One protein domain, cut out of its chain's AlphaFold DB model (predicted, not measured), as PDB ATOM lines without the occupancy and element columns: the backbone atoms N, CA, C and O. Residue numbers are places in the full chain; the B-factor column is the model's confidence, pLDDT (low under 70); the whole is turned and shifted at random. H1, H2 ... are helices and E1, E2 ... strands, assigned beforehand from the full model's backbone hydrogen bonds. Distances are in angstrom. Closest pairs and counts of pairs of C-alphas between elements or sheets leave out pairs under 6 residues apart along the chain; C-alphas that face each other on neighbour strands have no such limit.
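AT A GLANCE: This is residues 663 to 738 of the 754 residues of the protein "Hypothetical protein" of Noctiluca scintillans (UniProt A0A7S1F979). A tiny ribbon of two short antiparallel strands, E1 and E2, lies near the middle, and two short helices pack over it from one side, H3 by E1 and H4 by E2. H2 meets H3 at a corner, H1 packs on H4, and the low-confidence tail, residues 732 to 738, runs out at one end, far from the loop around Ala 688 at the other. The printed part has 76 residues, with four named helices and two named strands in the order H1 E1 H2 H3 H4 E2; the class is mostly helix, though under half of the residues are in named elements. It is compact, with a radius of gyration of the C-alphas of 12.3 A, but elongated in outline, spanning 44 by 25 by 17 A.

IN THESE COORDINATES: Begin with the sheet: E1 is residues 678 to 680, 6.8 A from first to last C-alpha, and E2 is residues 728 to 730, 7.0 A; find C-alpha 730 at (158.432, 127.348, 176.144). The longest helix, H4, runs from C-alpha 716 at (163.893, 138.574, 184.092) through residue 724, 12.2 A. H3 is residues 706 to 711, 8.8 A, and H2 is residues 694 to 700, 10.1 A. Look for H1 at the first printed residue: from C-alpha 663 at (153.825, 131.943, 191.153) it runs to residue 670, 10.2 A.

HOW THE PARTS SIT: Look first at E1 and E2, antiparallel neighbours at 162 degrees. Between them N 679 and O 729 are 2.9 A apart and N 729 and O 679 are 2.8 A apart, both within hydrogen-bond range. From E2, the closest C-alphas to H4 are those of Leu 728 and Asp 722, 5.0 A apart. From E1, the closest C-alphas to H3 are those of Ile 678 and Met 706, 6.6 A apart. H3 and H4 are near each other, with 7 pairs of C-alphas within 10 A. H2 and H3 only just touch, with 3 pairs of C-alphas within 8 A, and only at the corner by their link; the closest C-alphas are those of Tyr 700 and Ala 709, 4.9 A. H1 touches H4, opposite ways at a steep tilt of 61 degrees, closest at the C-alphas of Ala 665 and Gln 724, 6.1 A. H1 and H2 are apart. In H1, H3 and H4 every O i to N i+4 pair is within hydrogen-bond range; in H2, 2 of 3 are.

THE WHOLE: The C-alphas farthest apart, those of Ala 688 and Thr 737, are 44.4 A apart. The printed part has no cut. The link from E1 to H2, 13 residues, is long. The mean pLDDT of the printed part is 83.3, and residues 732 to 738 are under 70.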
ATOM      1  N   MET A 663     153.092 133.041 190.516       72.75
ATOM      2  CA  MET A 663     153.825 131.943 191.153       72.75
ATOM      3  C   MET A 663     153.924 130.735 190.221       72.75
ATOM      4  O   MET A 663     155.037 130.294 189.953       72.75
ATOM      5  N   ASP A 664     152.817 130.302 189.611       78.75
ATOM      6  CA  ASP A 664     152.806 129.255 188.575       78.75
ATOM      7  C   ASP A 664     153.760 129.577 187.407       78.75
ATOM      8  O   ASP A 664     154.443 128.705 186.865       78.75
ATOM      9  N   ALA A 665     153.804 130.850 186.992       82.94
ATOM     10  CA  ALA A 665     154.705 131.317 185.946       82.94
ATOM     11  C   ALA A 665     156.176 131.260 186.387       82.94
ATOM     12  O   ALA A 665     157.028 130.835 185.607       82.94
ATOM     13  N   MET A 666     156.479 131.645 187.631       82.06
ATOM     14  CA  MET A 666     157.826 131.549 188.197       82.06
ATOM     15  C   MET A 666     158.273 130.097 188.410       82.06
ATOM     16  O   MET A 666     159.429 129.793 188.134       82.06
ATOM     17  N   GLU A 667     157.383 129.191 188.823       80.00
ATOM     18  CA  GLU A 667     157.676 127.757 188.956       80.00
ATOM     19  C   GLU A 667     158.027 127.138 187.594       80.00
ATOM     20  O   GLU A 667     159.086 126.528 187.430       80.00
ATOM     21  N   LYS A 668     157.189 127.368 186.572       80.06
ATOM     22  CA  LYS A 668     157.418 126.849 185.213       80.06
ATOM     23  C   LYS A 668     158.683 127.413 184.565       80.06
ATOM     24  O   LYS A 668     159.404 126.674 183.898       80.06
ATOM     25  N   LEU A 669     158.979 128.698 184.776       84.75
ATOM     26  CA  LEU A 669     160.231 129.306 184.318       84.75
ATOM     27  C   LEU A 669     161.445 128.827 185.132       84.75
ATOM     28  O   LEU A 669     162.532 128.718 184.573       84.75
ATOM     29  N   GLY A 670     161.272 128.468 186.407       80.44
ATOM     30  CA  GLY A 670     162.319 127.873 187.248       80.44
ATOM     31  C   GLY A 670     162.807 126.502 186.761       80.44
ATOM     32  O   GLY A 670     163.945 126.128 187.032       80.44
ATOM     33  N   GLY A 671     161.989 125.782 185.988       77.56
ATOM     34  CA  GLY A 671     162.384 124.554 185.290       77.56
ATOM     35  C   GLY A 671     163.162 124.768 183.981       77.56
ATOM     36  O   GLY A 671     163.506 123.784 183.326       77.56
ATOM     37  N   CYS A 672     163.414 126.015 183.566       81.75
ATOM     38  CA  CYS A 672     164.085 126.335 182.304       81.75
ATOM     39  C   CYS A 672     165.605 126.519 182.469       81.75
ATOM     40  O   CYS A 672     166.091 127.119 183.423       81.75
ATOM     41  N   THR A 673     166.357 126.050 181.476       82.88
ATOM     42  CA  THR A 673     167.815 126.210 181.336       82.88
ATOM     43  C   THR A 673     168.169 127.245 180.262       82.88
ATOM     44  O   THR A 673     167.317 127.638 179.467       82.88
ATOM     45  N   ALA A 674     169.445 127.643 180.182       81.38
ATOM     46  CA  ALA A 674     169.977 128.532 179.140       81.38
ATOM     47  C   ALA A 674     169.598 128.091 177.706       81.38
ATOM     48  O   ALA A 674     169.152 128.908 176.898       81.38
ATOM     49  N   ASP A 675     169.698 126.788 177.430       82.88
ATOM     50  CA  ASP A 675     169.394 126.173 176.130       82.88
ATOM     51  C   ASP A 675     167.901 125.876 175.911       82.88
ATOM     52  O   ASP A 675     167.528 125.312 174.884       82.88
ATOM     53  N   THR A 676     167.022 126.206 176.866       85.56
ATOM     54  CA  THR A 676     165.591 125.898 176.741       85.56
ATOM     55  C   THR A 676     164.977 126.660 175.574       85.56
ATOM     56  O   THR A 676     164.981 127.894 175.550       85.56
ATOM     57  N   CYS A 677     164.440 125.901 174.618       89.38
ATOM     58  CA  CYS A 677     163.811 126.423 173.415       89.38
ATOM     59  C   CYS A 677     162.544 127.226 173.741       89.38
ATOM     60  O   CYS A 677     161.687 126.796 174.519       89.38
ATOM     61  N   ILE A 678     162.415 128.391 173.112       92.38
ATOM     62  CA  ILE A 678     161.324 129.342 173.334       92.38
ATOM     63  C   ILE A 678     160.841 129.985 172.033       92.38
ATOM     64  O   ILE A 678     161.576 130.095 171.053       92.38
ATOM     65  N   GLU A 679     159.599 130.460 172.057       94.00
ATOM     66  CA  GLU A 679     158.974 131.218 170.979       94.00
ATOM     67  C   GLU A 679     158.247 132.440 171.553       94.00
ATOM     68  O   GLU A 679     157.390 132.313 172.431       94.00
ATOM     69  N   PHE A 680     158.573 133.630 171.043       92.69
ATOM     70  CA  PHE A 680     157.841 134.863 171.334       92.69
ATOM     71  C   PHE A 680     156.771 135.133 170.267       92.69
ATOM     72  O   PHE A 680     156.985 134.897 169.077       92.69
ATOM     73  N   GLN A 681     155.638 135.715 170.668       89.94
ATOM     74  CA  GLN A 681     154.600 136.171 169.749       89.94
ATOM     75  C   GLN A 681     155.137 137.345 168.911       89.94
ATOM     76  O   GLN A 681     155.308 138.455 169.425       89.94
ATOM     77  N   ALA A 682     155.382 137.127 167.617       81.19
ATOM     78  CA  ALA A 682     155.797 138.183 166.691       81.19
ATOM     79  C   ALA A 682     154.795 139.357 166.704       81.19
ATOM     80  O   ALA A 682     153.582 139.145 166.683       81.19
ATOM     81  N   GLY A 683     155.296 140.594 166.801       80.00
ATOM     82  CA  GLY A 683     154.464 141.801 166.946       80.00
ATOM     83  C   GLY A 683     153.682 141.906 168.268       80.00
ATOM     84  O   GLY A 683     152.848 142.794 168.416       80.00
ATOM     85  N   GLY A 684     153.931 141.016 169.237       83.12
ATOM     86  CA  GLY A 684     153.154 140.897 170.476       83.12
ATOM     87  C   GLY A 684     153.196 142.114 171.415       83.12
ATOM     88  O   GLY A 684     152.276 142.304 172.211       83.12
ATOM     89  N   LYS A 685     154.209 142.979 171.284       89.06
ATOM     90  CA  LYS A 685     154.227 144.334 171.858       89.06
ATOM     91  C   LYS A 685     154.354 145.358 170.735       89.06
ATOM     92  O   LYS A 685     155.151 145.184 169.822       89.06
ATOM     93  N   THR A 686     153.598 146.444 170.844       86.00
ATOM     94  CA  THR A 686     153.568 147.561 169.887       86.00
ATOM     95  C   THR A 686     153.630 148.890 170.636       86.00
ATOM     96  O   THR A 686     153.284 148.943 171.818       86.00
ATOM     97  N   ALA A 687     153.999 149.980 169.958       84.56
ATOM     98  CA  ALA A 687     154.050 151.315 170.563       84.56
ATOM     99  C   ALA A 687     152.734 151.727 171.258       84.56
ATOM    100  O   ALA A 687     152.765 152.301 172.342       84.56
ATOM    101  N   ALA A 688     151.582 151.364 170.679       77.81
ATOM    102  CA  ALA A 688     150.261 151.665 171.237       77.81
ATOM    103  C   ALA A 688     149.865 150.785 172.440       77.81
ATOM    104  O   ALA A 688     149.076 151.219 173.275       77.81
ATOM    105  N   SER A 689     150.389 149.557 172.546       79.94
ATOM    106  CA  SER A 689     150.039 148.622 173.631       79.94
ATOM    107  C   SER A 689     151.025 148.655 174.803       79.94
ATOM    108  O   SER A 689     150.625 148.511 175.954       79.94
ATOM    109  N   HIS A 690     152.314 148.850 174.518       82.56
ATOM    110  CA  HIS A 690     153.413 148.683 175.470       82.56
ATOM    111  C   HIS A 690     154.529 149.718 175.218       82.56
ATOM    112  O   HIS A 690     155.699 149.368 175.047       82.56
ATOM    113  N   ALA A 691     154.173 151.008 175.191       79.88
ATOM    114  CA  ALA A 691     155.070 152.125 174.857       79.88
ATOM    115  C   ALA A 691     156.448 152.092 175.562       79.88
ATOM    116  O   ALA A 691     157.459 152.418 174.948       79.88
ATOM    117  N   ALA A 692     156.508 151.647 176.824       79.19
ATOM    118  CA  ALA A 692     157.735 151.589 177.630       79.19
ATOM    119  C   ALA A 692     158.594 150.309 177.452       79.19
ATOM    120  O   ALA A 692     159.635 150.168 178.104       79.19
ATOM    121  N   SER A 693     158.176 149.344 176.622       84.44
ATOM    122  CA  SER A 693     158.898 148.068 176.446       84.44
ATOM    123  C   SER A 693     158.899 147.478 175.032       84.44
ATOM    124  O   SER A 693     159.728 146.605 174.772       84.44
ATOM    125  N   TYR A 694     158.072 147.962 174.096       87.38
ATOM    126  CA  TYR A 694     158.018 147.409 172.733       87.38
ATOM    127  C   TYR A 694     159.387 147.440 172.016       87.38
ATOM    128  O   TYR A 694     159.804 146.421 171.479       87.38
ATOM    129  N   GLN A 695     160.157 148.530 172.144       86.31
ATOM    130  CA  GLN A 695     161.504 148.671 171.551       86.31
ATOM    131  C   GLN A 695     162.564 147.706 172.120       86.31
ATOM    132  O   GLN A 695     163.645 147.568 171.546       86.31
ATOM    133  N   ARG A 696     162.309 147.077 173.279       87.50
ATOM    134  CA  ARG A 696     163.150 145.978 173.789       87.50
ATOM    135  C   ARG A 696     162.647 144.640 173.257       87.50
ATOM    136  O   ARG A 696     163.444 143.843 172.776       87.50
ATOM    137  N   TYR A 697     161.330 144.446 173.270       90.25
ATOM    138  CA  TYR A 697     160.674 143.245 172.758       90.25
ATOM    139  C   TYR A 697     160.970 142.988 171.280       90.25
ATOM    140  O   TYR A 697     161.301 141.865 170.938       90.25
ATOM    141  N   GLU A 698     160.979 144.016 170.426       89.06
ATOM    142  CA  GLU A 698     161.380 143.896 169.014       89.06
ATOM    143  C   GLU A 698     162.793 143.309 168.827       89.06
ATOM    144  O   GLU A 698     163.065 142.682 167.805       89.06
ATOM    145  N   LYS A 699     163.686 143.463 169.816       90.50
ATOM    146  CA  LYS A 699     165.038 142.885 169.792       90.50
ATOM    147  C   LYS A 699     164.999 141.411 170.193       90.50
ATOM    148  O   LYS A 699     165.384 140.549 169.401       90.50
ATOM    149  N   TYR A 700     164.491 141.108 171.390       92.69
ATOM    150  CA  TYR A 700     164.527 139.749 171.943       92.69
ATOM    151  C   TYR A 700     163.432 138.803 171.427       92.69
ATOM    152  O   TYR A 700     163.609 137.592 171.516       92.69
ATOM    153  N   SER A 701     162.350 139.281 170.795       91.94
ATOM    154  CA  SER A 701     161.306 138.404 170.227       91.94
ATOM    155  C   SER A 701     161.775 137.573 169.021       91.94
ATOM    156  O   SER A 701     161.076 136.670 168.562       91.94
ATOM    157  N   SER A 702     162.969 137.863 168.499       90.50
ATOM    158  CA  SER A 702     163.657 137.038 167.500       90.50
ATOM    159  C   SER A 702     164.343 135.793 168.095       90.50
ATOM    160  O   SER A 702     164.694 134.885 167.343       90.50
ATOM    161  N   ALA A 703     164.498 135.720 169.423       90.50
ATOM    162  CA  ALA A 703     165.195 134.638 170.113       90.50
ATOM    163  C   ALA A 703     164.510 133.270 169.964       90.50
ATOM    164  O   ALA A 703     163.298 133.168 169.749       90.50
ATOM    165  N   ARG A 704     165.310 132.209 170.105       91.19
ATOM    166  CA  ARG A 704     164.883 130.803 170.088       91.19
ATOM    167  C   ARG A 704     165.316 130.012 171.323       91.19
ATOM    168  O   ARG A 704     164.779 128.932 171.533       91.19
ATOM    169  N   THR A 705     166.210 130.544 172.159       91.62
ATOM    170  CA  THR A 705     166.565 129.983 173.478       91.62
ATOM    171  C   THR A 705     166.525 131.054 174.568       91.62
ATOM    172  O   THR A 705     166.641 132.248 174.274       91.62
ATOM    173  N   MET A 706     166.380 130.637 175.830       89.12
ATOM    174  CA  MET A 706     166.398 131.545 176.989       89.12
ATOM    175  C   MET A 706     167.660 132.417 177.033       89.12
ATOM    176  O   MET A 706     167.552 133.627 177.229       89.12
ATOM    177  N   GLN A 707     168.841 131.838 176.791       88.56
ATOM    178  CA  GLN A 707     170.093 132.598 176.759       88.56
ATOM    179  C   GLN A 707     170.081 133.659 175.651       88.56
ATOM    180  O   GLN A 707     170.374 134.820 175.917       88.56
ATOM    181  N   GLN A 708     169.638 133.301 174.442       91.62
ATOM    182  CA  GLN A 708     169.574 134.244 173.323       91.62
ATOM    183  C   GLN A 708     168.619 135.419 173.603       91.62
ATOM    184  O   GLN A 708     168.876 136.535 173.155       91.62
ATOM    185  N   ALA A 709     167.533 135.210 174.355       92.50
ATOM    186  CA  ALA A 709     166.651 136.302 174.769       92.50
ATOM    187  C   ALA A 709     167.346 137.267 175.745       92.50
ATOM    188  O   ALA A 709     167.221 138.483 175.591       92.50
ATOM    189  N   ILE A 710     168.103 136.735 176.710       90.75
ATOM    190  CA  ILE A 710     168.891 137.522 177.672       90.75
ATOM    191  C   ILE A 710     169.987 138.315 176.944       90.75
ATOM    192  O   ILE A 710     170.106 139.521 177.157       90.75
ATOM    193  N   ASP A 711     170.716 137.680 176.021       89.12
ATOM    194  CA  ASP A 711     171.772 138.311 175.216       89.12
ATOM    195  C   ASP A 711     171.227 139.440 174.317       89.12
ATOM    196  O   ASP A 711     171.889 140.456 174.102       89.12
ATOM    197  N   LEU A 712     169.983 139.302 173.836       89.88
ATOM    198  CA  LEU A 712     169.248 140.333 173.087       89.88
ATOM    199  C   LEU A 712     168.563 141.386 173.987       89.88
ATOM    200  O   LEU A 712     167.864 142.272 173.484       89.88
ATOM    201  N   GLY A 713     168.786 141.336 175.304       88.25
ATOM    202  CA  GLY A 713     168.386 142.366 176.264       88.25
ATOM    203  C   GLY A 713     167.049 142.139 176.976       88.25
ATOM    204  O   GLY A 713     166.457 143.110 177.455       88.25
ATOM    205  N   ALA A 714     166.547 140.902 177.053       90.88
ATOM    206  CA  ALA A 714     165.396 140.568 177.892       90.88
ATOM    207  C   ALA A 714     165.787 140.529 179.379       90.88
ATOM    208  O   ALA A 714     166.627 139.731 179.795       90.88
ATOM    209  N   GLY A 715     165.150 141.362 180.208       88.25
ATOM    210  CA  GLY A 715     165.253 141.239 181.663       88.25
ATOM    211  C   GLY A 715     164.411 140.077 182.201       88.25
ATOM    212  O   GLY A 715     163.428 139.671 181.582       88.25
ATOM    213  N   SER A 716     164.714 139.592 183.408       86.88
ATOM    214  CA  SER A 716     163.893 138.574 184.092       86.88
ATOM    215  C   SER A 716     162.423 138.998 184.240       86.88
ATOM    216  O   SER A 716     161.522 138.182 184.061       86.88
ATOM    217  N   SER A 717     162.170 140.290 184.480       87.38
ATOM    218  CA  SER A 717     160.822 140.876 184.503       87.38
ATOM    219  C   SER A 717     160.135 140.914 183.132       87.38
ATOM    220  O   SER A 717     158.914 140.802 183.083       87.38
ATOM    221  N   ASP A 718     160.886 141.076 182.034       90.88
ATOM    222  CA  ASP A 718     160.339 140.998 180.671       90.88
ATOM    223  C   ASP A 718     159.924 139.541 180.369       90.88
ATOM    224  O   ASP A 718     158.776 139.300 180.010       90.88
ATOM    225  N   ILE A 719     160.814 138.566 180.621       92.06
ATOM    226  CA  ILE A 719     160.564 137.122 180.426       92.06
ATOM    227  C   ILE A 719     159.347 136.649 181.240       92.06
ATOM    228  O   ILE A 719     158.463 135.984 180.700       92.06
ATOM    229  N   LEU A 720     159.268 137.022 182.523       91.06
ATOM    230  CA  LEU A 720     158.149 136.648 183.392       91.06
ATOM    231  C   LEU A 720     156.821 137.257 182.917       91.06
ATOM    232  O   LEU A 720     155.838 136.530 182.785       91.06
ATOM    233  N   TYR A 721     156.787 138.561 182.620       91.06
ATOM    234  CA  TYR A 721     155.573 139.226 182.132       91.06
ATOM    235  C   TYR A 721     155.104 138.650 180.788       91.06
ATOM    236  O   TYR A 721     153.904 138.458 180.575       91.06
ATOM    237  N   ASP A 722     156.037 138.328 179.892       92.94
ATOM    238  CA  ASP A 722     155.703 137.800 178.572       92.94
ATOM    239  C   ASP A 722     155.181 136.367 178.650       92.94
ATOM    240  O   ASP A 722     154.223 136.027 177.954       92.94
ATOM    241  N   PHE A 723     155.719 135.545 179.552       91.81
ATOM    242  CA  PHE A 723     155.177 134.214 179.819       91.81
ATOM    243  C   PHE A 723     153.782 134.305 180.463       91.81
ATOM    244  O   PHE A 723     152.838 133.676 179.986       91.81
ATOM    245  N   GLN A 724     153.605 135.171 181.472       91.56
ATOM    246  CA  GLN A 724     152.307 135.408 182.121       91.56
ATOM    247  C   GLN A 724     151.223 135.925 181.164       91.56
ATOM    248  O   GLN A 724     150.048 135.619 181.355       91.56
ATOM    249  N   THR A 725     151.575 136.709 180.143       87.31
ATOM    250  CA  THR A 725     150.619 137.288 179.175       87.31
ATOM    251  C   THR A 725     150.485 136.485 177.873       87.31
ATOM    252  O   THR A 725     149.765 136.904 176.961       87.31
ATOM    253  N   GLY A 726     151.149 135.326 177.771       87.94
ATOM    254  CA  GLY A 726     151.143 134.467 176.579       87.94
ATOM    255  C   GLY A 726     151.897 135.040 175.374       87.94
ATOM    256  O   GLY A 726     151.725 134.552 174.256       87.94
ATOM    257  N   LEU A 727     152.713 136.075 175.593       91.69
ATOM    258  CA  LEU A 727     153.649 136.643 174.622       91.69
ATOM    259  C   LEU A 727     154.916 135.789 174.463       91.69
ATOM    260  O   LEU A 727     155.590 135.907 173.448       91.69
ATOM    261  N   LEU A 728     155.220 134.922 175.429       92.56
ATOM    262  CA  LEU A 728     156.320 133.959 175.407       92.56
ATOM    263  C   LEU A 728     155.784 132.549 175.686       92.56
ATOM    264  O   LEU A 728     154.976 132.351 176.593       92.56
ATOM    265  N   LYS A 729     156.270 131.561 174.934       92.12
ATOM    266  CA  LYS A 729     156.019 130.131 175.143       92.12
ATOM    267  C   LYS A 729     157.338 129.375 175.260       92.12
ATOM    268  O   LYS A 729     158.288 129.666 174.538       92.12
ATOM    269  N   VAL A 730     157.363 128.356 176.117       88.12
ATOM    270  CA  VAL A 730     158.432 127.348 176.144       88.12
ATOM    271  C   VAL A 730     158.072 126.245 175.154       88.12
ATOM    272  O   VAL A 730     157.011 125.631 175.268       88.12
ATOM    273  N   VAL A 731     158.940 126.007 174.171       82.25
ATOM    274  CA  VAL A 731     158.739 125.017 173.105       82.25
ATOM    275  C   VAL A 731     159.557 123.779 173.453       82.25
ATOM    276  O   VAL A 731     160.740 123.682 173.145       82.25
ATOM    277  N   ALA A 732     158.933 122.845 174.166       59.03
ATOM    278  CA  ALA A 732     159.621 121.690 174.728       59.03
ATOM    279  C   ALA A 732     159.929 120.604 173.679       59.03
ATOM    280  O   ALA A 732     159.166 119.650 173.535       59.03
ATOM    281  N   ASP A 733     161.086 120.701 173.020       49.88
ATOM    282  CA  ASP A 733     161.748 119.547 172.396       49.88
ATOM    283  C   ASP A 733     163.016 119.197 173.196       49.88
ATOM    284  O   ASP A 733     163.870 120.049 173.448       49.88
ATOM    285  N   ARG A 734     163.101 117.957 173.693       46.53
ATOM    286  CA  ARG A 734     164.125 117.550 174.671       46.53
ATOM    287  C   ARG A 734     165.350 116.948 173.979       46.53
ATOM    288  O   ARG A 734     165.205 115.968 173.243       46.53
ATOM    289  N   PRO A 735     166.579 117.384 174.314       45.06
ATOM    290  CA  PRO A 735     167.782 116.640 173.962       45.06
ATOM    291  C   PRO A 735     167.724 115.204 174.512       45.06
ATOM    292  O   PRO A 735     167.721 114.976 175.724       45.06
ATOM    293  N   LYS A 736     167.711 114.216 173.606       44.16
ATOM    294  CA  LYS A 736     167.510 112.773 173.885       44.16
ATOM    295  C   LYS A 736     168.599 112.122 174.764       44.16
ATOM    296  O   LYS A 736     168.561 110.922 175.032       44.16
ATOM    297  N   THR A 737     169.584 112.898 175.209       45.91
ATOM    298  CA  THR A 737     170.606 112.522 176.190       45.91
ATOM    299  C   THR A 737     170.057 112.474 177.617       45.91
ATOM    300  O   THR A 737     170.449 111.585 178.375       45.91
ATOM    301  N   PHE A 738     169.134 113.369 177.991       42.47
ATOM    302  CA  PHE A 738     168.699 113.488 179.388       42.47
ATOM    303  C   PHE A 738     167.827 112.309 179.844       42.47
ATOM    304  O   PHE A 738     168.007 111.808 180.951       42.47
TER     305      PHE A 738